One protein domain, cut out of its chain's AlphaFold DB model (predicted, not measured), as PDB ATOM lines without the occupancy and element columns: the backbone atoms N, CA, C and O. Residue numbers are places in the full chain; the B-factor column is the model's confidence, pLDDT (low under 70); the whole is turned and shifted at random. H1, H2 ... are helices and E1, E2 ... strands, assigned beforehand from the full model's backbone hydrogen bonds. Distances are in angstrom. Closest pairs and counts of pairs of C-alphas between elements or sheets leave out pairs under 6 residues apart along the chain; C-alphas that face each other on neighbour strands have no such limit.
ATOM      1  N   ARG A 160     -18.542  26.471   9.305       89.56
ATOM      2  CA  ARG A 160     -19.285  25.515  10.154       89.56
ATOM      3  C   ARG A 160     -19.886  26.121  11.423       89.56
ATOM      4  O   ARG A 160     -20.722  25.480  12.062       89.56
ATOM      5  N   ALA A 161     -19.479  27.320  11.843       86.44
ATOM      6  CA  ALA A 161     -20.128  28.028  12.941       86.44
ATOM      7  C   ALA A 161     -21.554  28.471  12.567       86.44
ATOM      8  O   ALA A 161     -22.465  28.353  13.396       86.44
ATOM      9  N   ASN A 162     -21.769  28.924  11.327       80.12
ATOM     10  CA  ASN A 162     -23.048  29.452  10.863       80.12
ATOM     11  C   ASN A 162     -23.931  28.347  10.257       80.12
ATOM     12  O   ASN A 162     -23.711  27.853   9.155       80.12
ATOM     13  N   ARG A 163     -24.989  27.982  10.989       61.56
ATOM     14  CA  ARG A 163     -25.873  26.845  10.679       61.56
ATOM     15  C   ARG A 163     -26.732  27.025   9.412       61.56
ATOM     16  O   ARG A 163     -27.413  26.076   9.041       61.56
ATOM     17  N   MET A 164     -26.763  28.214   8.805       53.28
ATOM     18  CA  MET A 164     -27.683  28.541   7.702       53.28
ATOM     19  C   MET A 164     -27.103  28.333   6.299       53.28
ATOM     20  O   MET A 164     -27.870  28.049   5.386       53.28
ATOM     21  N   TYR A 165     -25.784  28.457   6.116       48.31
ATOM     22  CA  TYR A 165     -25.176  28.522   4.774       48.31
ATOM     23  C   TYR A 165     -24.503  27.227   4.316       48.31
ATOM     24  O   TYR A 165     -24.389  26.988   3.118       48.31
ATOM     25  N   PHE A 166     -24.102  26.372   5.256       52.84
ATOM     26  CA  PHE A 166     -23.381  25.138   4.963       52.84
ATOM     27  C   PHE A 166     -24.147  23.943   5.547       52.84
ATOM     28  O   PHE A 166     -24.029  23.669   6.750       52.84
ATOM     29  N   LEU A 175      -8.567  15.300   2.623       72.12
ATOM     30  CA  LEU A 175      -8.537  16.755   2.765       72.12
ATOM     31  C   LEU A 175      -7.225  17.268   2.159       72.12
ATOM     32  O   LEU A 175      -6.225  16.556   2.202       72.12
ATOM     33  N   GLY A 176      -7.231  18.482   1.597       58.50
ATOM     34  CA  GLY A 176      -6.145  19.023   0.761       58.50
ATOM     35  C   GLY A 176      -4.715  18.674   1.212       58.50
ATOM     36  O   GLY A 176      -4.201  19.244   2.173       58.50
ATOM     37  N   GLY A 177      -4.066  17.755   0.487       60.66
ATOM     38  CA  GLY A 177      -2.738  17.217   0.805       60.66
ATOM     39  C   GLY A 177      -2.777  15.753   1.266       60.66
ATOM     40  O   GLY A 177      -3.692  15.008   0.935       60.66
ATOM     41  N   PHE A 178      -1.773  15.329   2.039       66.12
ATOM     42  CA  PHE A 178      -1.649  13.957   2.572       66.12
ATOM     43  C   PHE A 178      -2.509  13.707   3.833       66.12
ATOM     44  O   PHE A 178      -2.192  12.849   4.661       66.12
ATOM     45  N   ILE A 179      -3.573  14.490   4.029       81.31
ATOM     46  CA  ILE A 179      -4.316  14.560   5.290       81.31
ATOM     47  C   ILE A 179      -5.641  13.826   5.144       81.31
ATOM     48  O   ILE A 179      -6.500  14.196   4.344       81.31
ATOM     49  N   THR A 180      -5.822  12.786   5.954       83.81
ATOM     50  CA  THR A 180      -7.030  11.961   5.951       83.81
ATOM     51  C   THR A 180      -7.705  11.980   7.323       83.81
ATOM     52  O   THR A 180      -7.052  11.964   8.369       83.81
ATOM     53  N   ARG A 181      -9.043  12.066   7.341       85.69
ATOM     54  CA  ARG A 181      -9.859  12.259   8.560       85.69
ATOM     55  C   ARG A 181      -9.628  11.199   9.643       85.69
ATOM     56  O   ARG A 181      -9.811  11.497  10.821       85.69
ATOM     57  N   ASP A 182      -9.253   9.984   9.253       85.69
ATOM     58  CA  ASP A 182      -9.003   8.828  10.118       85.69
ATOM     59  C   ASP A 182      -7.687   8.912  10.913       85.69
ATOM     60  O   ASP A 182      -7.506   8.171  11.880       85.69
ATOM     61  N   GLN A 183      -6.782   9.834  10.560       89.19
ATOM     62  CA  GLN A 183      -5.556  10.088  11.324       89.19
ATOM     63  C   GLN A 183      -5.860  10.669  12.717       89.19
ATOM     64  O   GLN A 183      -5.099  10.437  13.660       89.19
ATOM     65  N   PHE A 184      -6.991  11.365  12.864       94.44
ATOM     66  CA  PHE A 184      -7.382  12.106  14.063       94.44
ATOM     67  C   PHE A 184      -8.564  11.460  14.797       94.44
ATOM     68  O   PHE A 184      -9.261  10.593  14.277       94.44
ATOM     69  N   ASN A 185      -8.849  11.947  16.010       94.88
ATOM     70  CA  ASN A 185     -10.034  11.594  16.799       94.88
ATOM     71  C   ASN A 185     -10.152  10.099  17.156       94.88
ATOM     72  O   ASN A 185     -11.250   9.630  17.469       94.88
ATOM     73  N   LYS A 186      -9.035   9.360  17.123       93.75
ATOM     74  CA  LYS A 186      -9.022   7.899  17.249       93.75
ATOM     75  C   LYS A 186      -9.591   7.426  18.603       93.75
ATOM     76  O   LYS A 186      -9.306   8.032  19.640       93.75
ATOM     77  N   PRO A 187     -10.415   6.359  18.625       90.00
ATOM     78  CA  PRO A 187     -11.169   5.951  19.815       90.00
ATOM     79  C   PRO A 187     -10.308   5.286  20.896       90.00
ATOM     80  O   PRO A 187     -10.750   5.176  22.041       90.00
ATOM     81  N   ASP A 188      -9.106   4.842  20.540       92.19
ATOM     82  CA  ASP A 188      -8.075   4.204  21.360       92.19
ATOM     83  C   ASP A 188      -7.115   5.203  22.032       92.19
ATOM     84  O   ASP A 188      -6.457   4.826  23.001       92.19
ATOM     85  N   PHE A 189      -7.090   6.471  21.590       93.88
ATOM     86  CA  PHE A 189      -6.192   7.524  22.083       93.88
ATOM     87  C   PHE A 189      -6.050   7.526  23.616       93.88
ATOM     88  O   PHE A 189      -7.036   7.613  24.362       93.88
ATOM     89  N   GLN A 190      -4.810   7.415  24.094       94.38
ATOM     90  CA  GLN A 190      -4.492   7.292  25.512       94.38
ATOM     91  C   GLN A 190      -4.797   8.602  26.261       94.38
ATOM     92  O   GLN A 190      -4.459   9.693  25.821       94.38
ATOM     93  N   ILE A 191      -5.470   8.480  27.408       95.19
ATOM     94  CA  ILE A 191      -5.898   9.615  28.253       95.19
ATOM     95  C   ILE A 191      -5.465   9.462  29.718       95.19
ATOM     96  O   ILE A 191      -5.957  10.173  30.588       95.19
ATOM     97  N   SER A 192      -4.581   8.500  29.992       95.12
ATOM     98  CA  SER A 192      -4.058   8.178  31.320       95.12
ATOM     99  C   SER A 192      -2.538   8.145  31.236       95.12
ATOM    100  O   SER A 192      -1.994   7.401  30.419       95.12
ATOM    101  N   TYR A 193      -1.875   8.959  32.052       96.00
ATOM    102  CA  TYR A 193      -0.424   9.118  32.080       96.00
ATOM    103  C   TYR A 193       0.018   9.332  33.526       96.00
ATOM    104  O   TYR A 193      -0.602  10.116  34.243       96.00
ATOM    105  N   GLU A 194       1.082   8.649  33.943       94.69
ATOM    106  CA  GLU A 194       1.707   8.851  35.258       94.69
ATOM    107  C   GLU A 194       2.499  10.165  35.288       94.69
ATOM    108  O   GLU A 194       2.444  10.907  36.265       94.69
ATOM    109  N   GLN A 195       3.163  10.489  34.174       95.00
ATOM    110  CA  GLN A 195       3.827  11.765  33.931       95.00
ATOM    111  C   GLN A 195       3.383  12.325  32.575       95.00
ATOM    112  O   GLN A 195       3.419  11.620  31.570       95.00
ATOM    113  N   ALA A 196       2.953  13.586  32.549       97.62
ATOM    114  CA  ALA A 196       2.677  14.361  31.339       97.62
ATOM    115  C   ALA A 196       2.610  15.856  31.696       97.62
ATOM    116  O   ALA A 196       2.170  16.207  32.796       97.62
ATOM    117  N   LYS A 197       2.997  16.740  30.769       98.44
ATOM    118  CA  LYS A 197       2.822  18.198  30.909       98.44
ATOM    119  C   LYS A 197       1.669  18.685  30.032       98.44
ATOM    120  O   LYS A 197       1.441  18.151  28.949       98.44
ATOM    121  N   PHE A 198       0.959  19.720  30.480       98.75
ATOM    122  CA  PHE A 198      -0.211  20.251  29.779       98.75
ATOM    123  C   PHE A 198      -0.166  21.773  29.690       98.75
ATOM    124  O   PHE A 198       0.008  22.455  30.702       98.75
ATOM    125  N   PHE A 199      -0.396  22.308  28.492       98.81
ATOM    126  CA  PHE A 199      -0.449  23.748  28.256       98.81
ATOM    127  C   PHE A 199      -1.693  24.155  27.471       98.81
ATOM    128  O   PHE A 199      -2.150  23.464  26.562       98.81
ATOM    129  N   MET A 200      -2.227  25.322  27.814       98.62
ATOM    130  CA  MET A 200      -3.186  26.040  26.988       98.62
ATOM    131  C   MET A 200      -2.471  26.665  25.789       98.62
ATOM    132  O   MET A 200      -1.446  27.317  25.977       98.62
ATOM    133  N   ILE A 201      -3.048  26.563  24.593       98.62
ATOM    134  CA  ILE A 201      -2.629  27.330  23.415       98.62
ATOM    135  C   ILE A 201      -3.790  28.202  22.935       98.62
ATOM    136  O   ILE A 201      -4.895  27.712  22.680       98.62
ATOM    137  N   LYS A 202      -3.541  29.510  22.819       97.44
ATOM    138  CA  LYS A 202      -4.544  30.528  22.482       97.44
ATOM    139  C   LYS A 202      -4.222  31.224  21.162       97.44
ATOM    140  O   LYS A 202      -3.729  32.352  21.157       97.44
ATOM    141  N   SER A 203      -4.563  30.572  20.050       95.75
ATOM    142  CA  SER A 203      -4.504  31.204  18.726       95.75
ATOM    143  C   SER A 203      -5.420  32.429  18.652       95.75
ATOM    144  O   SER A 203      -6.455  32.492  19.319       95.75
ATOM    145  N   TYR A 204      -5.062  33.394  17.809       91.50
ATOM    146  CA  TYR A 204      -5.938  34.511  17.458       91.50
ATOM    147  C   TYR A 204      -6.892  34.171  16.298       91.50
ATOM    148  O   TYR A 204      -8.020  34.657  16.296       91.50
ATOM    149  N   SER A 205      -6.481  33.287  15.385       93.12
ATOM    150  CA  SER A 205      -7.207  32.900  14.167       93.12
ATOM    151  C   SER A 205      -7.516  31.393  14.138       93.12
ATOM    152  O   SER A 205      -6.813  30.598  14.771       93.12
ATOM    153  N   GLU A 206      -8.534  30.969  13.384       94.81
ATOM    154  CA  GLU A 206      -8.682  29.561  12.966       94.81
ATOM    155  C   GLU A 206      -7.783  29.210  11.761       94.81
ATOM    156  O   GLU A 206      -7.448  28.042  11.577       94.81
ATOM    157  N   ASP A 207      -7.301  30.203  11.006       94.44
ATOM    158  CA  ASP A 207      -6.290  30.048   9.949       94.44
ATOM    159  C   ASP A 207      -5.009  29.385  10.447       94.44
ATOM    160  O   ASP A 207      -4.495  28.459   9.827       94.44
ATOM    161  N   ASP A 208      -4.470  29.862  11.566       94.94
ATOM    162  CA  ASP A 208      -3.204  29.350  12.078       94.94
ATOM    163  C   ASP A 208      -3.405  27.959  12.710       94.94
ATOM    164  O   ASP A 208      -2.495  27.134  12.672       94.94
ATOM    165  N   ILE A 209      -4.623  27.625  13.171       96.94
ATOM    166  CA  ILE A 209      -5.003  26.244  13.527       96.94
ATOM    167  C   ILE A 209      -4.994  25.342  12.280       96.94
ATOM    168  O   ILE A 209      -4.420  24.256  12.328       96.94
ATOM    169  N   HIS A 210      -5.584  25.786  11.161       95.94
ATOM    170  CA  HIS A 210      -5.565  25.045   9.889       95.94
ATOM    171  C   HIS A 210      -4.132  24.788   9.427       95.94
ATOM    172  O   HIS A 210      -3.772  23.630   9.223       95.94
ATOM    173  N   LYS A 211      -3.289  25.823   9.372       95.00
ATOM    174  CA  LYS A 211      -1.870  25.703   8.998       95.00
ATOM    175  C   LYS A 211      -1.097  24.803   9.961       95.00
ATOM    176  O   LYS A 211      -0.242  24.037   9.530       95.00
ATOM    177  N   SER A 212      -1.426  24.831  11.254       97.31
ATOM    178  CA  SER A 212      -0.816  23.940  12.245       97.31
ATOM    179  C   SER A 212      -1.154  22.470  12.016       97.31
ATOM    180  O   SER A 212      -0.280  21.615  12.153       97.31
ATOM    181  N   ILE A 213      -2.399  22.166  11.638       96.75
ATOM    182  CA  ILE A 213      -2.816  20.815  11.237       96.75
ATOM    183  C   ILE A 213      -2.146  20.438   9.907       96.75
ATOM    184  O   ILE A 213      -1.613  19.339   9.776       96.75
ATOM    185  N   LYS A 214      -2.124  21.370   8.948       95.00
ATOM    186  CA  LYS A 214      -1.618  21.184   7.584       95.00
ATOM    187  C   LYS A 214      -0.117  20.903   7.515       95.00
ATOM    188  O   LYS A 214       0.309  20.016   6.783       95.00
ATOM    189  N   TYR A 215       0.671  21.644   8.291       94.62
ATOM    190  CA  TYR A 215       2.136  21.591   8.280       94.62
ATOM    191  C   TYR A 215       2.737  20.936   9.536       94.62
ATOM    192  O   TYR A 215       3.954  20.833   9.642       94.62
ATOM    193  N   SER A 216       1.909  20.466  10.482       96.44
ATOM    194  CA  SER A 216       2.342  19.779  11.716       96.44
ATOM    195  C   SER A 216       3.365  20.571  12.551       96.44
ATOM    196  O   SER A 216       4.304  20.016  13.124       96.44
ATOM    197  N   VAL A 217       3.182  21.894  12.633       97.00
ATOM    198  CA  VAL A 217       4.017  22.823  13.421       97.00
ATOM    199  C   VAL A 217       3.167  23.830  14.197       97.00
ATOM    200  O   VAL A 217       2.006  24.069  13.864       97.00
ATOM    201  N   TRP A 218       3.735  24.444  15.231       97.69
ATOM    202  CA  TRP A 218       3.144  25.582  15.937       97.69
ATOM    203  C   TRP A 218       4.193  26.647  16.269       97.69
ATOM    204  O   TRP A 218       5.387  26.356  16.361       97.69
ATOM    205  N   SER A 219       3.734  27.880  16.487       95.62
ATOM    206  CA  SER A 219       4.507  28.926  17.153       95.62
ATOM    207  C   SER A 219       3.625  29.729  18.108       95.62
ATOM    208  O   SER A 219       2.488  30.071  17.798       95.62
ATOM    209  N   SER A 220       4.154  30.008  19.296       94.75
ATOM    210  CA  SER A 220       3.588  30.902  20.306       94.75
ATOM    211  C   SER A 220       4.410  32.202  20.360       94.75
ATOM    212  O   SER A 220       5.350  32.418  19.597       94.75
ATOM    213  N   THR A 221       4.070  33.107  21.278       93.50
ATOM    214  CA  THR A 221       4.861  34.317  21.548       93.50
ATOM    215  C   THR A 221       6.308  33.961  21.906       93.50
ATOM    216  O   THR A 221       6.572  32.893  22.454       93.50
ATOM    217  N   SER A 222       7.263  34.878  21.733       92.88
ATOM    218  CA  SER A 222       8.671  34.642  22.109       92.88
ATOM    219  C   SER A 222       8.881  34.308  23.601       92.88
ATOM    220  O   SER A 222       9.940  33.808  23.974       92.88
ATOM    221  N   ILE A 223       7.892  34.586  24.463       94.31
ATOM    222  CA  ILE A 223       7.855  34.163  25.873       94.31
ATOM    223  C   ILE A 223       7.293  32.737  25.984       94.31
ATOM    224  O   ILE A 223       7.904  31.887  26.631       94.31
ATOM    225  N   GLY A 224       6.174  32.453  25.313       96.94
ATOM    226  CA  GLY A 224       5.557  31.128  25.287       96.94
ATOM    227  C   GLY A 224       6.449  30.060  24.645       96.94
ATOM    228  O   GLY A 224       6.654  29.008  25.244       96.94
ATOM    229  N   ASN A 225       7.097  30.363  23.517       97.00
ATOM    230  CA  ASN A 225       8.097  29.499  22.880       97.00
ATOM    231  C   ASN A 225       9.266  29.179  23.836       97.00
ATOM    232  O   ASN A 225       9.686  28.028  23.928       97.00
ATOM    233  N   LYS A 226       9.751  30.149  24.630       97.25
ATOM    234  CA  LYS A 226      10.767  29.892  25.675       97.25
ATOM    235  C   LYS A 226      10.241  28.983  26.790       97.25
ATOM    236  O   LYS A 226      10.963  28.088  27.225       97.25
ATOM    237  N   LYS A 227       8.991  29.173  27.226       97.94
ATOM    238  CA  LYS A 227       8.357  28.328  28.250       97.94
ATOM    239  C   LYS A 227       8.186  26.882  27.770       97.94
ATOM    240  O   LYS A 227       8.575  25.957  28.479       97.94
ATOM    241  N   LEU A 228       7.667  26.693  26.557       98.38
ATOM    242  CA  LEU A 228       7.467  25.379  25.941       98.38
ATOM    243  C   LEU A 228       8.804  24.675  25.662       98.38
ATOM    244  O   LEU A 228       8.942  23.495  25.964       98.38
ATOM    245  N   GLN A 229       9.832  25.406  25.210       97.88
ATOM    246  CA  GLN A 229      11.191  24.865  25.089       97.88
ATOM    247  C   GLN A 229      11.756  24.376  26.434       97.88
ATOM    248  O   GLN A 229      12.440  23.351  26.457       97.88
ATOM    249  N   SER A 230      11.509  25.090  27.537       98.19
ATOM    250  CA  SER A 230      11.919  24.622  28.867       98.19
ATOM    251  C   SER A 230      11.170  23.344  29.234       98.19
ATOM    252  O   SER A 230      11.801  22.334  29.527       98.19
ATOM    253  N   ALA A 231       9.840  23.353  29.102       98.19
ATOM    254  CA  ALA A 231       8.997  22.205  29.413       98.19
ATOM    255  C   ALA A 231       9.406  20.939  28.639       98.19
ATOM    256  O   ALA A 231       9.412  19.857  29.225       98.19
ATOM    257  N   PHE A 232       9.787  21.088  27.363       97.94
ATOM    258  CA  PHE A 232      10.307  20.010  26.517       97.94
ATOM    259  C   PHE A 232      11.625  19.435  27.049       97.94
ATOM    260  O   PHE A 232      11.721  18.229  27.243       97.94
ATOM    261  N   ARG A 233      12.598  20.288  27.399       97.44
ATOM    262  CA  ARG A 233      13.885  19.842  27.970       97.44
ATOM    263  C   ARG A 233      13.719  19.124  29.301       97.44
ATOM    264  O   ARG A 233      14.420  18.152  29.556       97.44
ATOM    265  N   ASP A 234      12.791  19.575  30.140       96.38
ATOM    266  CA  ASP A 234      12.472  18.887  31.393       96.38
ATOM    267  C   ASP A 234      11.924  17.474  31.123       96.38
ATOM    268  O   ASP A 234      12.285  16.528  31.817       96.38
ATOM    269  N   ALA A 235      11.068  17.320  30.107       95.62
ATOM    270  CA  ALA A 235      10.503  16.031  29.712       95.62
ATOM    271  C   ALA A 235      11.552  15.096  29.080       95.62
ATOM    272  O   ALA A 235      11.547  13.896  29.360       95.62
ATOM    273  N   GLU A 236      12.487  15.636  28.292       94.38
ATOM    274  CA  GLU A 236      13.675  14.910  27.822       94.38
ATOM    275  C   GLU A 236      14.556  14.465  29.003       94.38
ATOM    276  O   GLU A 236      15.023  13.329  29.029       94.38
ATOM    277  N   MET A 237      14.758  15.317  30.016       93.38
ATOM    278  CA  MET A 237      15.520  14.967  31.223       93.38
ATOM    279  C   MET A 237      14.845  13.864  32.050       93.38
ATOM    280  O   MET A 237      15.536  12.945  32.482       93.38
ATOM    281  N   VAL A 238      13.517  13.893  32.210       91.69
ATOM    282  CA  VAL A 238      12.751  12.781  32.810       91.69
ATOM    283  C   VAL A 238      12.971  11.486  32.023       91.69
ATOM    284  O   VAL A 238      13.331  10.467  32.607       91.69
ATOM    285  N   MET A 239      12.844  11.527  30.692       90.25
ATOM    286  CA  MET A 239      13.023  10.342  29.848       90.25
ATOM    287  C   MET A 239      14.443   9.766  29.930       90.25
ATOM    288  O   MET A 239      14.604   8.550  30.002       90.25
ATOM    289  N   ASN A 240      15.463  10.624  29.973       90.12
ATOM    290  CA  ASN A 240      16.867  10.215  30.044       90.12
ATOM    291  C   ASN A 240      17.292   9.714  31.436       90.12
ATOM    292  O   ASN A 240      18.154   8.841  31.522       90.12
ATOM    293  N   ASN A 241      16.710  10.247  32.517       90.69
ATOM    294  CA  ASN A 241      17.087   9.900  33.893       90.69
ATOM    295  C   ASN A 241      16.256   8.743  34.476       90.69
ATOM    296  O   ASN A 241      16.786   7.922  35.220       90.69
ATOM    297  N   GLU A 242      14.958   8.691  34.164       88.00
ATOM    298  CA  GLU A 242      13.993   7.753  34.761       88.00
ATOM    299  C   GLU A 242      13.512   6.681  33.769       88.00
ATOM    300  O   GLU A 242      12.839   5.730  34.161       88.00
ATOM    301  N   GLY A 243      13.809   6.831  32.471       87.94
ATOM    302  CA  GLY A 243      13.267   5.983  31.398       87.94
ATOM    303  C   GLY A 243      11.782   6.226  31.088       87.94
ATOM    304  O   GLY A 243      11.225   5.603  30.182       87.94
ATOM    305  N   ALA A 244      11.122   7.129  31.822       88.56
ATOM    306  CA  ALA A 244       9.692   7.389  31.727       88.56
ATOM    307  C   ALA A 244       9.353   8.376  30.594       88.56
ATOM    308  O   ALA A 244       9.958   9.438  30.458       88.56
ATOM    309  N   LYS A 245       8.332   8.066  29.786       90.62
ATOM    310  CA  LYS A 245       7.819   9.007  28.777       90.62
ATOM    311  C   LYS A 245       6.948  10.072  29.448       90.62
ATOM    312  O   LYS A 245       5.923   9.733  30.030       90.62
ATOM    313  N   CYS A 246       7.314  11.342  29.285       96.19
ATOM    314  CA  CYS A 246       6.551  12.497  29.765       96.19
ATOM    315  C   CYS A 246       6.045  13.342  28.572       96.19
ATOM    316  O   CYS A 246       6.675  14.337  28.214       96.19
ATOM    317  N   PRO A 247       4.958  12.938  27.883       97.62
ATOM    318  CA  PRO A 247       4.431  13.676  26.734       97.62
ATOM    319  C   PRO A 247       3.913  15.065  27.126       97.62
ATOM    320  O   PRO A 247       3.459  15.292  28.254       97.62
ATOM    321  N   ILE A 248       3.953  15.997  26.172       98.62
ATOM    322  CA  ILE A 248       3.533  17.389  26.369       98.62
ATOM    323  C   ILE A 248       2.321  17.685  25.492       98.62
ATOM    324  O   ILE A 248       2.444  17.836  24.277       98.62
ATOM    325  N   PHE A 249       1.151  17.795  26.118       98.75
ATOM    326  CA  PHE A 249      -0.112  18.047  25.432       98.75
ATOM    327  C   PHE A 249      -0.489  19.528  25.417       98.75
ATOM    328  O   PHE A 249      -0.346  20.256  26.401       98.75
ATOM    329  N   LEU A 250      -1.018  19.951  24.276       98.88
ATOM    330  CA  LEU A 250      -1.384  21.321  23.959       98.88
ATOM    331  C   LEU A 250      -2.886  21.382  23.673       98.88
ATOM    332  O   LEU A 250      -3.372  20.761  22.726       98.88
ATOM    333  N   PHE A 251      -3.623  22.125  24.495       98.81
ATOM    334  CA  PHE A 251      -5.065  22.318  24.356       98.81
ATOM    335  C   PHE A 251      -5.357  23.594  23.571       98.81
ATOM    336  O   PHE A 251      -5.153  24.696  24.082       98.81
ATOM    337  N   PHE A 252      -5.855  23.456  22.344       98.75
ATOM    338  CA  PHE A 252      -6.073  24.588  21.447       98.75
ATOM    339  C   PHE A 252      -7.474  25.185  21.602       98.75
ATOM    340  O   PHE A 252      -8.488  24.489  21.501       98.75
ATOM    341  N   SER A 253      -7.528  26.504  21.781       98.25
ATOM    342  CA  SER A 253      -8.753  27.307  21.762       98.25
ATOM    343  C   SER A 253      -8.473  28.646  21.081       98.25
ATOM    344  O   SER A 253      -7.548  29.358  21.467       98.25
ATOM    345  N   VAL A 254      -9.274  29.014  20.081       97.25
ATOM    346  CA  VAL A 254      -9.135  30.314  19.406       97.25
ATOM    347  C   VAL A 254      -9.737  31.412  20.285       97.25
ATOM    348  O   VAL A 254     -10.797  31.231  20.894       97.25
ATOM    349  N   ASN A 255      -9.054  32.550  20.404       95.12
ATOM    350  CA  ASN A 255      -9.501  33.674  21.222       95.12
ATOM    351  C   ASN A 255     -10.905  34.135  20.800       95.12
ATOM    352  O   ASN A 255     -11.231  34.179  19.623       95.12
ATOM    353  N   THR A 256     -11.766  34.418  21.781       93.31
ATOM    354  CA  THR A 256     -13.177  34.821  21.578       93.31
ATOM    355  C   THR A 256     -14.089  33.759  20.919       93.31
ATOM    356  O   THR A 256     -15.305  33.925  20.920       93.31
ATOM    357  N   SER A 257     -13.571  32.611  20.461       94.38
ATOM    358  CA  SER A 257     -14.368  31.550  19.810       94.38
ATOM    359  C   SER A 257     -15.365  30.830  20.733       94.38
ATOM    360  O   SER A 257     -16.268  30.147  20.246       94.38
ATOM    361  N   GLY A 258     -15.215  30.943  22.059       95.31
ATOM    362  CA  GLY A 258     -16.085  30.301  23.056       95.31
ATOM    363  C   GLY A 258     -15.983  28.768  23.129       95.31
ATOM    364  O   GLY A 258     -16.819  28.134  23.781       95.31
ATOM    365  N   GLN A 259     -14.990  28.172  22.465       96.25
ATOM    366  CA  GLN A 259     -14.796  26.726  22.379       96.25
ATOM    367  C   GLN A 259     -13.311  26.345  22.368       96.25
ATOM    368  O   GLN A 259     -12.431  27.163  22.087       96.25
ATOM    369  N   PHE A 260     -13.041  25.073  22.636       98.06
ATOM    370  CA  PHE A 260     -11.804  24.415  22.231       98.06
ATOM    371  C   PHE A 260     -11.982  23.797  20.839       98.06
ATOM    372  O   PHE A 260     -13.101  23.443  20.470       98.06
ATOM    373  N   VAL A 261     -10.884  23.661  20.092       97.62
ATOM    374  CA  VAL A 261     -10.872  23.115  18.717       97.62
ATOM    375  C   VAL A 261     -10.089  21.803  18.584       97.62
ATOM    376  O   VAL A 261     -10.302  21.054  17.631       97.62
ATOM    377  N   GLY A 262      -9.210  21.477  19.539       98.00
ATOM    378  CA  GLY A 262      -8.485  20.207  19.519       98.00
ATOM    379  C   GLY A 262      -7.344  20.070  20.527       98.00
ATOM    380  O   GLY A 262      -7.147  20.916  21.403       98.00
ATOM    381  N   VAL A 263      -6.604  18.971  20.372       98.69
ATOM    382  CA  VAL A 263      -5.435  18.582  21.168       98.69
ATOM    383  C   VAL A 263      -4.315  18.137  20.232       98.69
ATOM    384  O   VAL A 263      -4.528  17.261  19.384       98.69
ATOM    385  N   ALA A 264      -3.117  18.679  20.441       98.75
ATOM    386  CA  ALA A 264      -1.884  18.186  19.833       98.75
ATOM    387  C   ALA A 264      -0.835  17.848  20.903       98.75
ATOM    388  O   ALA A 264      -0.976  18.208  22.071       98.75
ATOM    389  N   GLU A 265       0.217  17.154  20.496       98.56
ATOM    390  CA  GLU A 265       1.402  16.830  21.289       98.56
ATOM    391  C   GLU A 265       2.609  17.593  20.726       98.56
ATOM    392  O   GLU A 265       2.793  17.630  19.509       98.56
ATOM    393  N   MET A 266       3.430  18.206  21.582       98.50
ATOM    394  CA  MET A 266       4.711  18.801  21.184       98.50
ATOM    395  C   MET A 266       5.748  17.685  21.025       98.50
ATOM    396  O   MET A 266       6.115  17.048  22.009       98.50
ATOM    397  N   ILE A 267       6.211  17.449  19.794       97.69
ATOM    398  CA  ILE A 267       7.057  16.289  19.441       97.69
ATOM    399  C   ILE A 267       8.527  16.647  19.171       97.69
ATOM    400  O   ILE A 267       9.303  15.795  18.747       97.69
ATOM    401  N   GLY A 268       8.922  17.900  19.396       97.56
ATOM    402  CA  GLY A 268      10.294  18.366  19.205       97.56
ATOM    403  C   GLY A 268      10.549  19.739  19.837       97.56
ATOM    404  O   GLY A 268       9.596  20.422  20.221       97.56
ATOM    405  N   PRO A 269      11.825  20.154  19.939       97.38
ATOM    406  CA  PRO A 269      12.219  21.452  20.480       97.38
ATOM    407  C   PRO A 269      11.821  22.615  19.558       97.38
ATOM    408  O   PRO A 269      11.400  22.421  18.417       97.38
ATOM    409  N   VAL A 270      11.995  23.842  20.055       96.94
ATOM    410  CA  VAL A 270      11.759  25.072  19.291       96.94
ATOM    411  C   VAL A 270      13.031  25.473  18.545       96.94
ATOM    412  O   VAL A 270      14.063  25.744  19.165       96.94
ATOM    413  N   ASP A 271      12.957  25.579  17.219       95.06
ATOM    414  CA  ASP A 271      13.993  26.250  16.431       95.06
ATOM    415  C   ASP A 271      13.735  27.761  16.474       95.06
ATOM    416  O   ASP A 271      12.824  28.258  15.824       95.06
ATOM    417  N   PHE A 272      14.522  28.500  17.263       93.56
ATOM    418  CA  PHE A 272      14.451  29.969  17.355       93.56
ATOM    419  C   PHE A 272      15.202  30.694  16.219       93.56
ATOM    420  O   PHE A 272      15.271  31.922  16.225       93.56
ATOM    421  N   LYS A 273      15.827  29.964  15.284       89.38
ATOM    422  CA  LYS A 273      16.611  30.538  14.173       89.38
ATOM    423  C   LYS A 273      15.830  30.623  12.863       89.38
ATOM    424  O   LYS A 273      16.357  31.166  11.894       89.38
ATOM    425  N   LYS A 274      14.630  30.044  12.813       86.31
ATOM    426  CA  LYS A 274      13.785  29.968  11.622       86.31
ATOM    427  C   LYS A 274      12.372  30.398  11.970       86.31
ATOM    428  O   LYS A 274      11.763  29.841  12.879       86.31
ATOM    429  N   ASP A 275      11.850  31.313  11.173       84.19
ATOM    430  CA  ASP A 275      10.479  31.790  11.276       84.19
ATOM    431  C   ASP A 275       9.675  31.220  10.099       84.19
ATOM    432  O   ASP A 275      10.246  30.878   9.062       84.19
ATOM    433  N   MET A 276       8.360  31.084  10.269       82.62
ATOM    434  CA  MET A 276       7.450  30.672   9.196       82.62
ATOM    435  C   MET A 276       6.634  31.885   8.753       82.62
ATOM    436  O   MET A 276       6.013  32.556   9.579       82.62
ATOM    437  N   ASP A 277       6.619  32.158   7.455       79.75
ATOM    438  CA  ASP A 277       5.946  33.306   6.844       79.75
ATOM    439  C   ASP A 277       4.429  33.107   6.683       79.75
ATOM    440  O   ASP A 277       3.671  34.074   6.620       79.75
ATOM    441  N   PHE A 278       3.943  31.865   6.639       81.00
ATOM    442  CA  PHE A 278       2.529  31.565   6.388       81.00
ATOM    443  C   PHE A 278       1.553  31.957   7.516       81.00
ATOM    444  O   PHE A 278       0.340  31.960   7.291       81.00
ATOM    445  N   TRP A 279       2.012  32.284   8.729       84.19
ATOM    446  CA  TRP A 279       1.126  32.706   9.827       84.19
ATOM    447  C   TRP A 279       0.366  34.011   9.504       84.19
ATOM    448  O   TRP A 279       0.847  34.836   8.734       84.19
ATOM    449  N   GLN A 280      -0.806  34.250  10.119       72.12
ATOM    450  CA  GLN A 280      -1.557  35.510   9.916       72.12
ATOM    451  C   GLN A 280      -0.877  36.764  10.498       72.12
ATOM    452  O   GLN A 280      -1.301  37.882  10.210       72.12
ATOM    453  N   LYS A 281       0.151  36.612  11.342       72.50
ATOM    454  CA  LYS A 281       0.921  37.737  11.888       72.50
ATOM    455  C   LYS A 281       2.411  37.484  11.712       72.50
ATOM    456  O   LYS A 281       2.942  36.538  12.287       72.50
ATOM    457  N   ASP A 282       3.091  38.403  11.034       65.19
ATOM    458  CA  ASP A 282       4.530  38.358  10.715       65.19
ATOM    459  C   ASP A 282       5.424  38.671  11.943       65.19
ATOM    460  O   ASP A 282       6.350  39.476  11.888       65.19
ATOM    461  N   LYS A 283       5.071  38.122  13.113       69.50
ATOM    462  CA  LYS A 283       5.669  38.423  14.430       69.50
ATOM    463  C   LYS A 283       5.958  37.175  15.275       69.50
ATOM    464  O   LYS A 283       6.401  37.300  16.418       69.50
ATOM    465  N   TRP A 284       5.686  35.982  14.748       76.12
ATOM    466  CA  TRP A 284       5.922  34.713  15.435       76.12
ATOM    467  C   TRP A 284       7.339  34.206  15.149       76.12
ATOM    468  O   TRP A 284       7.581  33.550  14.140       76.12
ATOM    469  N   ASN A 285       8.274  34.534  16.045       81.19
ATOM    470  CA  ASN A 285       9.660  34.085  15.940       81.19
ATOM    471  C   ASN A 285       9.863  32.677  16.534       81.19
ATOM    472  O   ASN A 285       9.486  32.401  17.682       81.19
ATOM    473  N   GLY A 286      10.505  31.820  15.745       89.69
ATOM    474  CA  GLY A 286      10.690  30.395  15.965       89.69
ATOM    475  C   GLY A 286       9.451  29.547  15.672       89.69
ATOM    476  O   GLY A 286       8.332  30.054  15.586       89.69
ATOM    477  N   PHE A 287       9.631  28.231  15.575       95.25
ATOM    478  CA  PHE A 287       8.539  27.247  15.550       95.25
ATOM    479  C   PHE A 287       8.977  25.912  16.171       95.25
ATOM    480  O   PHE A 287      10.167  25.670  16.375       95.25
ATOM    481  N   PHE A 288       8.018  25.032  16.456       97.44
ATOM    482  CA  PHE A 288       8.267  23.651  16.887       97.44
ATOM    483  C   PHE A 288       7.277  22.670  16.237       97.44
ATOM    484  O   PHE A 288       6.155  23.067  15.908       97.44
ATOM    485  N   PRO A 289       7.652  21.393  16.032       98.06
ATOM    486  CA  PRO A 289       6.767  20.394  15.444       98.06
ATOM    487  C   PRO A 289       5.713  19.898  16.447       98.06
ATOM    488  O   PRO A 289       5.999  19.679  17.631       98.06
ATOM    489  N   VAL A 290       4.490  19.684  15.959       98.44
ATOM    490  CA  VAL A 290       3.351  19.179  16.739       98.44
ATOM    491  C   VAL A 290       2.632  18.043  16.023       98.44
ATOM    492  O   VAL A 290       2.458  18.063  14.808       98.44
ATOM    493  N   LYS A 291       2.149  17.067  16.792       98.00
ATOM    494  CA  LYS A 291       1.303  15.974  16.307       98.00
ATOM    495  C   LYS A 291      -0.132  16.180  16.777       98.00
ATOM    496  O   LYS A 291      -0.417  16.051  17.965       98.00
ATOM    497  N   TRP A 292      -1.039  16.488  15.857       98.25
ATOM    498  CA  TRP A 292      -2.464  16.604  16.166       98.25
ATOM    499  C   TRP A 292      -3.084  15.224  16.416       98.25
ATOM    500  O   TRP A 292      -2.910  14.305  15.619       98.25
ATOM    501  N   HIS A 293      -3.818  15.083  17.524       97.88
ATOM    502  CA  HIS A 293      -4.456  13.822  17.932       97.88
ATOM    503  C   HIS A 293      -5.983  13.907  17.902       97.88
ATOM    504  O   HIS A 293      -6.657  12.968  17.478       97.88
ATOM    505  N   ILE A 294      -6.549  15.031  18.348       97.94
ATOM    506  CA  ILE A 294      -7.997  15.260  18.426       97.94
ATOM    507  C   ILE A 294      -8.308  16.614  17.794       97.94
ATOM    508  O   ILE A 294      -7.682  17.611  18.142       97.94
ATOM    509  N   ILE A 295      -9.291  16.658  16.896       97.69
ATOM    510  CA  ILE A 295      -9.766  17.877  16.230       97.69
ATOM    511  C   ILE A 295     -11.297  17.847  16.299       97.69
ATOM    512  O   ILE A 295     -11.947  17.092  15.571       97.69
ATOM    513  N   LYS A 296     -11.865  18.603  17.244       95.44
ATOM    514  CA  LYS A 296     -13.296  18.648  17.599       95.44
ATOM    515  C   LYS A 296     -13.629  20.022  18.173       95.44
ATOM    516  O   LYS A 296     -12.943  20.472  19.088       95.44
ATOM    517  N   ASP A 297     -14.735  20.618  17.740       96.12
ATOM    518  CA  ASP A 297     -15.278  21.810  18.391       96.12
ATOM    519  C   ASP A 297     -16.005  21.411  19.689       96.12
ATOM    520  O   ASP A 297     -17.047  20.745  19.648       96.12
ATOM    521  N   ILE A 298     -15.474  21.814  20.849       97.06
ATOM    522  CA  ILE A 298     -16.050  21.504  22.170       97.06
ATOM    523  C   ILE A 298     -16.342  22.809  22.934       97.06
ATOM    524  O   ILE A 298     -15.402  23.525  23.290       97.06
ATOM    525  N   PRO A 299     -17.617  23.141  23.227       97.00
ATOM    526  CA  PRO A 299     -17.978  24.392  23.897       97.00
ATOM    527  C   PRO A 299     -17.360  24.544  25.292       97.00
ATOM    528  O   PRO A 299     -17.352  23.600  26.085       97.00
ATOM    529  N   ASN A 300     -16.954  25.769  25.645       97.31
ATOM    530  CA  ASN A 300     -16.315  26.088  26.931       97.31
ATOM    531  C   ASN A 300     -17.122  25.649  28.170       97.31
ATOM    532  O   ASN A 300     -16.529  25.345  29.204       97.31
ATOM    533  N   ALA A 301     -18.451  25.549  28.063       96.75
ATOM    534  CA  ALA A 301     -19.330  25.071  29.134       96.75
ATOM    535  C   ALA A 301     -18.978  23.656  29.646       96.75
ATOM    536  O   ALA A 301     -19.191  23.363  30.819       96.75
ATOM    537  N   TYR A 302     -18.384  22.791  28.811       95.94
ATOM    538  CA  TYR A 302     -17.923  21.464  29.245       95.94
ATOM    539  C   TYR A 302     -16.698  21.533  30.170       95.94
ATOM    540  O   TYR A 302     -16.521  20.667  31.024       95.94
ATOM    541  N   PHE A 303     -15.873  22.577  30.051       97.06
ATOM    542  CA  PHE A 303     -14.618  22.731  30.796       97.06
ATOM    543  C   PHE A 303     -14.722  23.689  31.992       97.06
ATOM    544  O   PHE A 303     -13.788  23.774  32.785       97.06
ATOM    545  N   GLN A 304     -15.850  24.388  32.165       93.19
ATOM    546  CA  GLN A 304     -16.030  25.395  33.222       93.19
ATOM    547  C   GLN A 304     -15.829  24.839  34.651       93.19
ATOM    548  O   GLN A 304     -15.391  25.564  35.538       93.19
ATOM    549  N   ASN A 305     -16.073  23.537  34.854       95.88
ATOM    550  CA  ASN A 305     -15.898  22.820  36.126       95.88
ATOM    551  C   ASN A 305     -14.462  22.264  36.316       95.88
ATOM    552  O   ASN A 305     -14.263  21.228  36.965       95.88
ATOM    553  N   ILE A 306     -13.462  22.891  35.689       97.50
ATOM    554  CA  ILE A 306     -12.032  22.603  35.853       97.50
ATOM    555  C   ILE A 306     -11.346  23.913  36.238       97.50
ATOM    556  O   ILE A 306     -11.118  24.769  35.385       97.50
ATOM    557  N   THR A 307     -11.045  24.076  37.523       97.62
ATOM    558  CA  THR A 307     -10.318  25.225  38.074       97.62
ATOM    559  C   THR A 307      -8.813  24.970  38.090       97.62
ATOM    560  O   THR A 307      -8.364  23.830  38.224       97.62
ATOM    561  N   LEU A 308      -8.034  26.040  37.938       97.88
ATOM    562  CA  LEU A 308      -6.574  26.014  37.936       97.88
ATOM    563  C   LEU A 308      -6.024  26.766  39.153       97.88
ATOM    564  O   LEU A 308      -6.060  27.997  39.203       97.88
ATOM    565  N   GLU A 309      -5.486  26.024  40.120       96.06
ATOM    566  CA  GLU A 309      -4.875  26.567  41.346       96.06
ATOM    567  C   GLU A 309      -3.742  27.560  41.027       96.06
ATOM    568  O   GLU A 309      -3.649  28.628  41.629       96.06
ATOM    569  N   ASN A 310      -2.949  27.264  39.992       95.19
ATOM    570  CA  ASN A 310      -1.857  28.094  39.470       95.19
ATOM    571  C   ASN A 310      -2.312  29.251  38.542       95.19
ATOM    572  O   ASN A 310      -1.504  29.778  37.776       95.19
ATOM    573  N   ASN A 311      -3.599  29.617  38.560       96.19
ATOM    574  CA  ASN A 311      -4.190  30.687  37.746       96.19
ATOM    575  C   ASN A 311      -5.363  31.366  38.487       96.19
ATOM    576  O   ASN A 311      -6.476  31.488  37.963       96.19
ATOM    577  N   ASP A 312      -5.119  31.783  39.732       96.06
ATOM    578  CA  ASP A 312      -6.083  32.459  40.617       96.06
ATOM    579  C   ASP A 312      -7.361  31.632  40.897       96.06
ATOM    580  O   ASP A 312      -8.445  32.186  41.075       96.06
ATOM    581  N   ASN A 313      -7.258  30.295  40.885       95.56
ATOM    582  CA  ASN A 313      -8.382  29.343  40.950       95.56
ATOM    583  C   ASN A 313      -9.453  29.523  39.853       95.56
ATOM    584  O   ASN A 313     -10.550  28.967  39.949       95.56
ATOM    585  N   ARG A 314      -9.152  30.257  38.774       97.00
ATOM    586  CA  ARG A 314     -10.088  30.475  37.662       97.00
ATOM    587  C   ARG A 314     -10.343  29.185  36.889       97.00
ATOM    588  O   ARG A 314      -9.489  28.301  36.818       97.00
ATOM    589  N   ALA A 315     -11.514  29.100  36.256       97.44
ATOM    590  CA  ALA A 315     -11.804  28.023  35.317       97.44
ATOM    591  C   ALA A 315     -10.814  28.045  34.137       97.44
ATOM    592  O   ALA A 315     -10.441  29.113  33.645       97.44
ATOM    593  N   VAL A 316     -10.420  26.867  33.649       98.00
ATOM    594  CA  VAL A 316      -9.410  26.687  32.590       98.00
ATOM    595  C   VAL A 316      -9.749  27.432  31.292       98.00
ATOM    596  O   VAL A 316      -8.851  27.816  30.548       98.00
ATOM    597  N   THR A 317     -11.023  27.735  31.054       97.44
ATOM    598  CA  THR A 317     -11.523  28.553  29.937       97.44
ATOM    599  C   THR A 317     -11.026  30.007  29.946       97.44
ATOM    600  O   THR A 317     -10.991  30.635  28.890       97.44
ATOM    601  N   PHE A 318     -10.597  30.537  31.099       96.88
ATOM    602  CA  PHE A 318      -9.996  31.874  31.245       96.88
ATOM    603  C   PHE A 318      -8.464  31.878  31.092       96.88
ATOM    604  O   PHE A 318      -7.809  32.890  31.345       96.88
ATOM    605  N   SER A 319      -7.868  30.752  30.696       97.88
ATOM    606  CA  SER A 319      -6.421  30.629  30.507       97.88
ATOM    607  C   SER A 319      -5.896  31.494  29.355       97.88
ATOM    608  O   SER A 319      -6.504  31.595  28.282       97.88
ATOM    609  N   ARG A 320      -4.718  32.083  29.581       97.38
ATOM    610  CA  ARG A 320      -3.906  32.766  28.563       97.38
ATOM    611  C   ARG A 320      -3.040  31.763  27.793       97.38
ATOM    612  O   ARG A 320      -2.976  30.588  28.153       97.38
ATOM    613  N   ASP A 321      -2.387  32.235  26.735       97.88
ATOM    614  CA  ASP A 321      -1.462  31.419  25.945       97.88
ATOM    615  C   ASP A 321      -0.304  30.885  26.806       97.88
ATOM    616  O   ASP A 321       0.268  31.612  27.619       97.88
ATOM    617  N   THR A 322       0.030  29.605  26.652       98.00
ATOM    618  CA  THR A 322       1.015  28.853  27.457       98.00
ATOM    619  C   THR A 322       0.765  28.819  28.975       98.00
ATOM    620  O   THR A 322       1.668  28.493  29.761       98.00
ATOM    621  N   GLN A 323      -0.472  29.080  29.421       98.56
ATOM    622  CA  GLN A 323      -0.895  28.724  30.781       98.56
ATOM    623  C   GLN A 323      -0.664  27.229  31.002       98.56
ATOM    624  O   GLN A 323      -1.035  26.405  30.171       98.56
ATOM    625  N   GLU A 324      -0.061  26.888  32.132       98.50
ATOM    626  CA  GLU A 324       0.209  25.503  32.508       98.50
ATOM    627  C   GLU A 324      -0.976  24.923  33.267       98.50
ATOM    628  O   GLU A 324      -1.595  25.610  34.084       98.50
ATOM    629  N   ILE A 325      -1.296  23.670  32.978       98.62
ATOM    630  CA  ILE A 325      -2.448  22.952  33.509       98.62
ATOM    631  C   ILE A 325      -1.907  21.763  34.311       98.62
ATOM    632  O   ILE A 325      -1.098  20.988  33.806       98.62
ATOM    633  N   GLY A 326      -2.332  21.632  35.570       98.06
ATOM    634  CA  GLY A 326      -1.891  20.541  36.441       98.06
ATOM    635  C   GLY A 326      -2.275  19.165  35.888       98.06
ATOM    636  O   GLY A 326      -3.305  19.026  35.226       98.06
ATOM    637  N   LEU A 327      -1.463  18.141  36.173       97.94
ATOM    638  CA  LEU A 327      -1.668  16.764  35.698       97.94
ATOM    639  C   LEU A 327      -3.112  16.247  35.923       97.94
ATOM    640  O   LEU A 327      -3.714  15.789  34.949       97.94
ATOM    641  N   PRO A 328      -3.747  16.384  37.111       97.88
ATOM    642  CA  PRO A 328      -5.134  15.946  37.311       97.88
ATOM    643  C   PRO A 328      -6.144  16.680  36.415       97.88
ATOM    644  O   PRO A 328      -7.068  16.070  35.870       97.88
ATOM    645  N   GLN A 329      -5.968  17.991  36.232       98.50
ATOM    646  CA  GLN A 329      -6.807  18.814  35.363       98.50
ATOM    647  C   GLN A 329      -6.603  18.462  33.881       98.50
ATOM    648  O   GLN A 329      -7.582  18.359  33.142       98.50
ATOM    649  N   GLY A 330      -5.359  18.222  33.459       98.38
ATOM    650  CA  GLY A 330      -4.996  17.841  32.093       98.38
ATOM    651  C   GLY A 330      -5.577  16.489  31.684       98.38
ATOM    652  O   GLY A 330      -6.235  16.393  30.648       98.38
ATOM    653  N   LEU A 331      -5.448  15.467  32.535       98.38
ATOM    654  CA  LEU A 331      -6.056  14.147  32.313       98.38
ATOM    655  C   LEU A 331      -7.591  14.232  32.218       98.38
ATOM    656  O   LEU A 331      -8.195  13.653  31.314       98.38
ATOM    657  N   LYS A 332      -8.231  15.027  33.088       98.12
ATOM    658  CA  LYS A 332      -9.680  15.296  33.035       98.12
ATOM    659  C   LYS A 332     -10.094  16.007  31.737       98.12
ATOM    660  O   LYS A 332     -11.142  15.692  31.176       98.12
ATOM    661  N   MET A 333      -9.267  16.918  31.215       98.38
ATOM    662  CA  MET A 333      -9.489  17.521  29.897       98.38
ATOM    663  C   MET A 333      -9.349  16.492  28.766       98.38
ATOM    664  O   MET A 333     -10.253  16.412  27.936       98.38
ATOM    665  N   LEU A 334      -8.296  15.660  28.749       98.25
ATOM    666  CA  LEU A 334      -8.146  14.580  27.756       98.25
ATOM    667  C   LEU A 334      -9.362  13.638  27.753       98.25
ATOM    668  O   LEU A 334      -9.864  13.279  26.685       98.25
ATOM    669  N   GLN A 335      -9.881  13.290  28.935       97.06
ATOM    670  CA  GLN A 335     -11.100  12.493  29.076       97.06
ATOM    671  C   GLN A 335     -12.296  13.161  28.383       97.06
ATOM    672  O   GLN A 335     -12.983  12.497  27.607       97.06
ATOM    673  N   PHE A 336     -12.514  14.465  28.596       96.75
ATOM    674  CA  PHE A 336     -13.595  15.215  27.945       96.75
ATOM    675  C   PHE A 336     -13.415  15.282  26.418       96.75
ATOM    676  O   PHE A 336     -14.376  15.053  25.684       96.75
ATOM    677  N   PHE A 337     -12.195  15.513  25.921       97.25
ATOM    678  CA  PHE A 337     -11.902  15.501  24.481       97.25
ATOM    679  C   PHE A 337     -12.153  14.131  23.831       97.25
ATOM    680  O   PHE A 337     -12.690  14.070  22.721       97.25
ATOM    681  N   ARG A 338     -11.814  13.024  24.507       95.12
ATOM    682  CA  ARG A 338     -12.090  11.665  24.011       95.12
ATOM    683  C   ARG A 338     -13.587  11.349  24.040       95.12
ATOM    684  O   ARG A 338     -14.111  10.889  23.028       95.12
ATOM    685  N   SER A 339     -14.281  11.641  25.145       94.75
ATOM    686  CA  SER A 339     -15.693  11.275  25.339       94.75
ATOM    687  C   SER A 339     -16.702  12.167  24.607       94.75
ATOM    688  O   SER A 339     -17.825  11.730  24.367       94.75
ATOM    689  N   TYR A 340     -16.351  13.410  24.260       95.31
ATOM    690  CA  TYR A 340     -17.257  14.295  23.525       95.31
ATOM    691  C   TYR A 340     -17.478  13.798  22.080       95.31
ATOM    692  O   TYR A 340     -16.499  13.506  21.379       95.31
ATOM    693  N   PRO A 341     -18.734  13.698  21.599       93.19
ATOM    694  CA  PRO A 341     -19.029  13.198  20.258       93.19
ATOM    695  C   PRO A 341     -18.534  14.161  19.171       93.19
ATOM    696  O   PRO A 341     -18.722  15.373  19.262       93.19
ATOM    697  N   LEU A 342     -17.940  13.619  18.104       91.25
ATOM    698  CA  LEU A 342     -17.565  14.403  16.924       91.25
ATOM    699  C   LEU A 342     -18.837  14.897  16.209       91.25
ATOM    700  O   LEU A 342     -19.513  14.129  15.527       91.25
ATOM    701  N   SER A 343     -19.159  16.176  16.407       88.50
ATOM    702  CA  SER A 343     -20.332  16.853  15.830       88.50
ATOM    703  C   SER A 343     -19.940  17.911  14.792       88.50
ATOM    704  O   SER A 343     -20.577  18.009  13.746       88.50
ATOM    705  N   ARG A 344     -18.875  18.674  15.079       90.06
ATOM    706  CA  ARG A 344     -18.206  19.629  14.184       90.06
ATOM    707  C   ARG A 344     -16.710  19.665  14.497       90.06
ATOM    708  O   ARG A 344     -16.306  19.346  15.621       90.06
ATOM    709  N   SER A 345     -15.905  20.036  13.515       94.12
ATOM    710  CA  SER A 345     -14.457  20.211  13.619       94.12
ATOM    711  C   SER A 345     -13.945  21.116  12.499       94.12
ATOM    712  O   SER A 345     -14.561  21.177  11.438       94.12
ATOM    713  N   LEU A 346     -12.780  21.747  12.674       94.00
ATOM    714  CA  LEU A 346     -12.131  22.547  11.620       94.00
ATOM    715  C   LEU A 346     -11.974  21.786  10.284       94.00
ATOM    716  O   LEU A 346     -12.019  22.381   9.214       94.00
ATOM    717  N   LEU A 347     -11.854  20.454  10.344       93.06
ATOM    718  CA  LEU A 347     -11.778  19.569   9.177       93.06
ATOM    719  C   LEU A 347     -13.007  19.673   8.254       93.06
ATOM    720  O   LEU A 347     -12.932  19.303   7.083       93.06
ATOM    721  N   ASP A 348     -14.156  20.124   8.760       91.12
ATOM    722  CA  ASP A 348     -15.396  20.291   7.987       91.12
ATOM    723  C   ASP A 348     -15.341  21.524   7.061       91.12
ATOM    724  O   ASP A 348     -16.013  21.539   6.030       91.12
ATOM    725  N   ASP A 349     -14.467  22.484   7.387       91.62
ATOM    726  CA  ASP A 349     -14.194  23.722   6.645       91.62
ATOM    727  C   ASP A 349     -12.835  23.690   5.899       91.62
ATOM    728  O   ASP A 349     -12.413  24.709   5.357       91.62
ATOM    729  N   PHE A 350     -12.098  22.570   5.902       91.75
ATOM    730  CA  PHE A 350     -10.665  22.556   5.541       91.75
ATOM    731  C   PHE A 350     -10.373  23.113   4.135       91.75
ATOM    732  O   PHE A 350      -9.465  23.929   3.988       91.75
TER     733      PHE A 350
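Overview. This is residues 160 to 166 and 175 to 350 of the 408 residues of the protein "Cleavage and polyadenylation specificity factor CPSF30" of Apostasia shenzhenica (UniProt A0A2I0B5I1). A strongly twisted sheet of four strands forms the middle of three layers, helices on both faces of a sheet: H3 covers one face, H1 and the long H2 are on the other, and long loops run round this core. The printed part has 183 residues, with three named helices and four named strands in the order E1 H1 H2 E2 E3 E4 H3. The sheet is mixed, in the order E1 E2 E3 E4; the class is mixed, helices and strands, with 74 residues, under half, in named elements. The whole is compact, with a radius of gyration of the C-alphas of 15.9 A and spans of 54 by 38 by 33 A.

Arrangement. E1, residues 197 to 201, is an edge strand, parallel to E2, residues 248 to 252; N 199 and O 249 are 2.9 A apart. E2 and E3, residues 259 to 266, form an antiparallel hairpin, with N 250 and O 264 at 2.8 A. E3 and E4, residues 288 to 299, form another, with N 265 and O 291 at 2.8 A. E2, E3 and E4 make a meander, each strand the antiparallel neighbour of the one before. E4 bends by 72 degrees at residue 293. H3, residues 327 to 339, is on the sheet at a height of 9.4 A; its closest C-alphas with E1 are Phe 198 and Gly 330, 5.8 A. H1, residues 206 to 215, is on the opposite face at a height of 8.7 A; the closest C-alphas of H1 and E4 are Ile 213 and Trp 292, 6.5 A. H2, residues 222 to 242, is on the sheet at a height of 7.4 A; its closest C-alphas with E2 are Phe 232 and Ile 248, 7.3 A. E1, H1, H2 and E2 form a strand-helix-strand unit, parallel neighbours joined through helices, with a right-handed crossover. H1, H2 and H3 are apart from each other. Each O i to N i+4 pair is within hydrogen-bond range in H1 and H3, and 16 of 17 in H2.

Along the chain. E1 begins at C-alpha 197, (2.822, 18.198, 30.909), and H3 ends at C-alpha 339, (-15.693, 11.275, 25.339). From first to last C-alpha H2 measures 30.2 A, E4 27.2 A, E3 21.1 A and H3 18.3 A.

Size, cuts and confidence. The C-alphas farthest apart, of Met 164 and Asn 241, are 55.1 A apart. Residues 167 to 174 are not printed; C-alphas 166 and 175 are 17.2 A apart across this cut. The links E3 to E4 and E4 to H3 are long, with 21 and 27 residues. The mean pLDDT of the printed part is 92.6; residues 163 to 166, 176 to 178 and 282 to 283 are under 70.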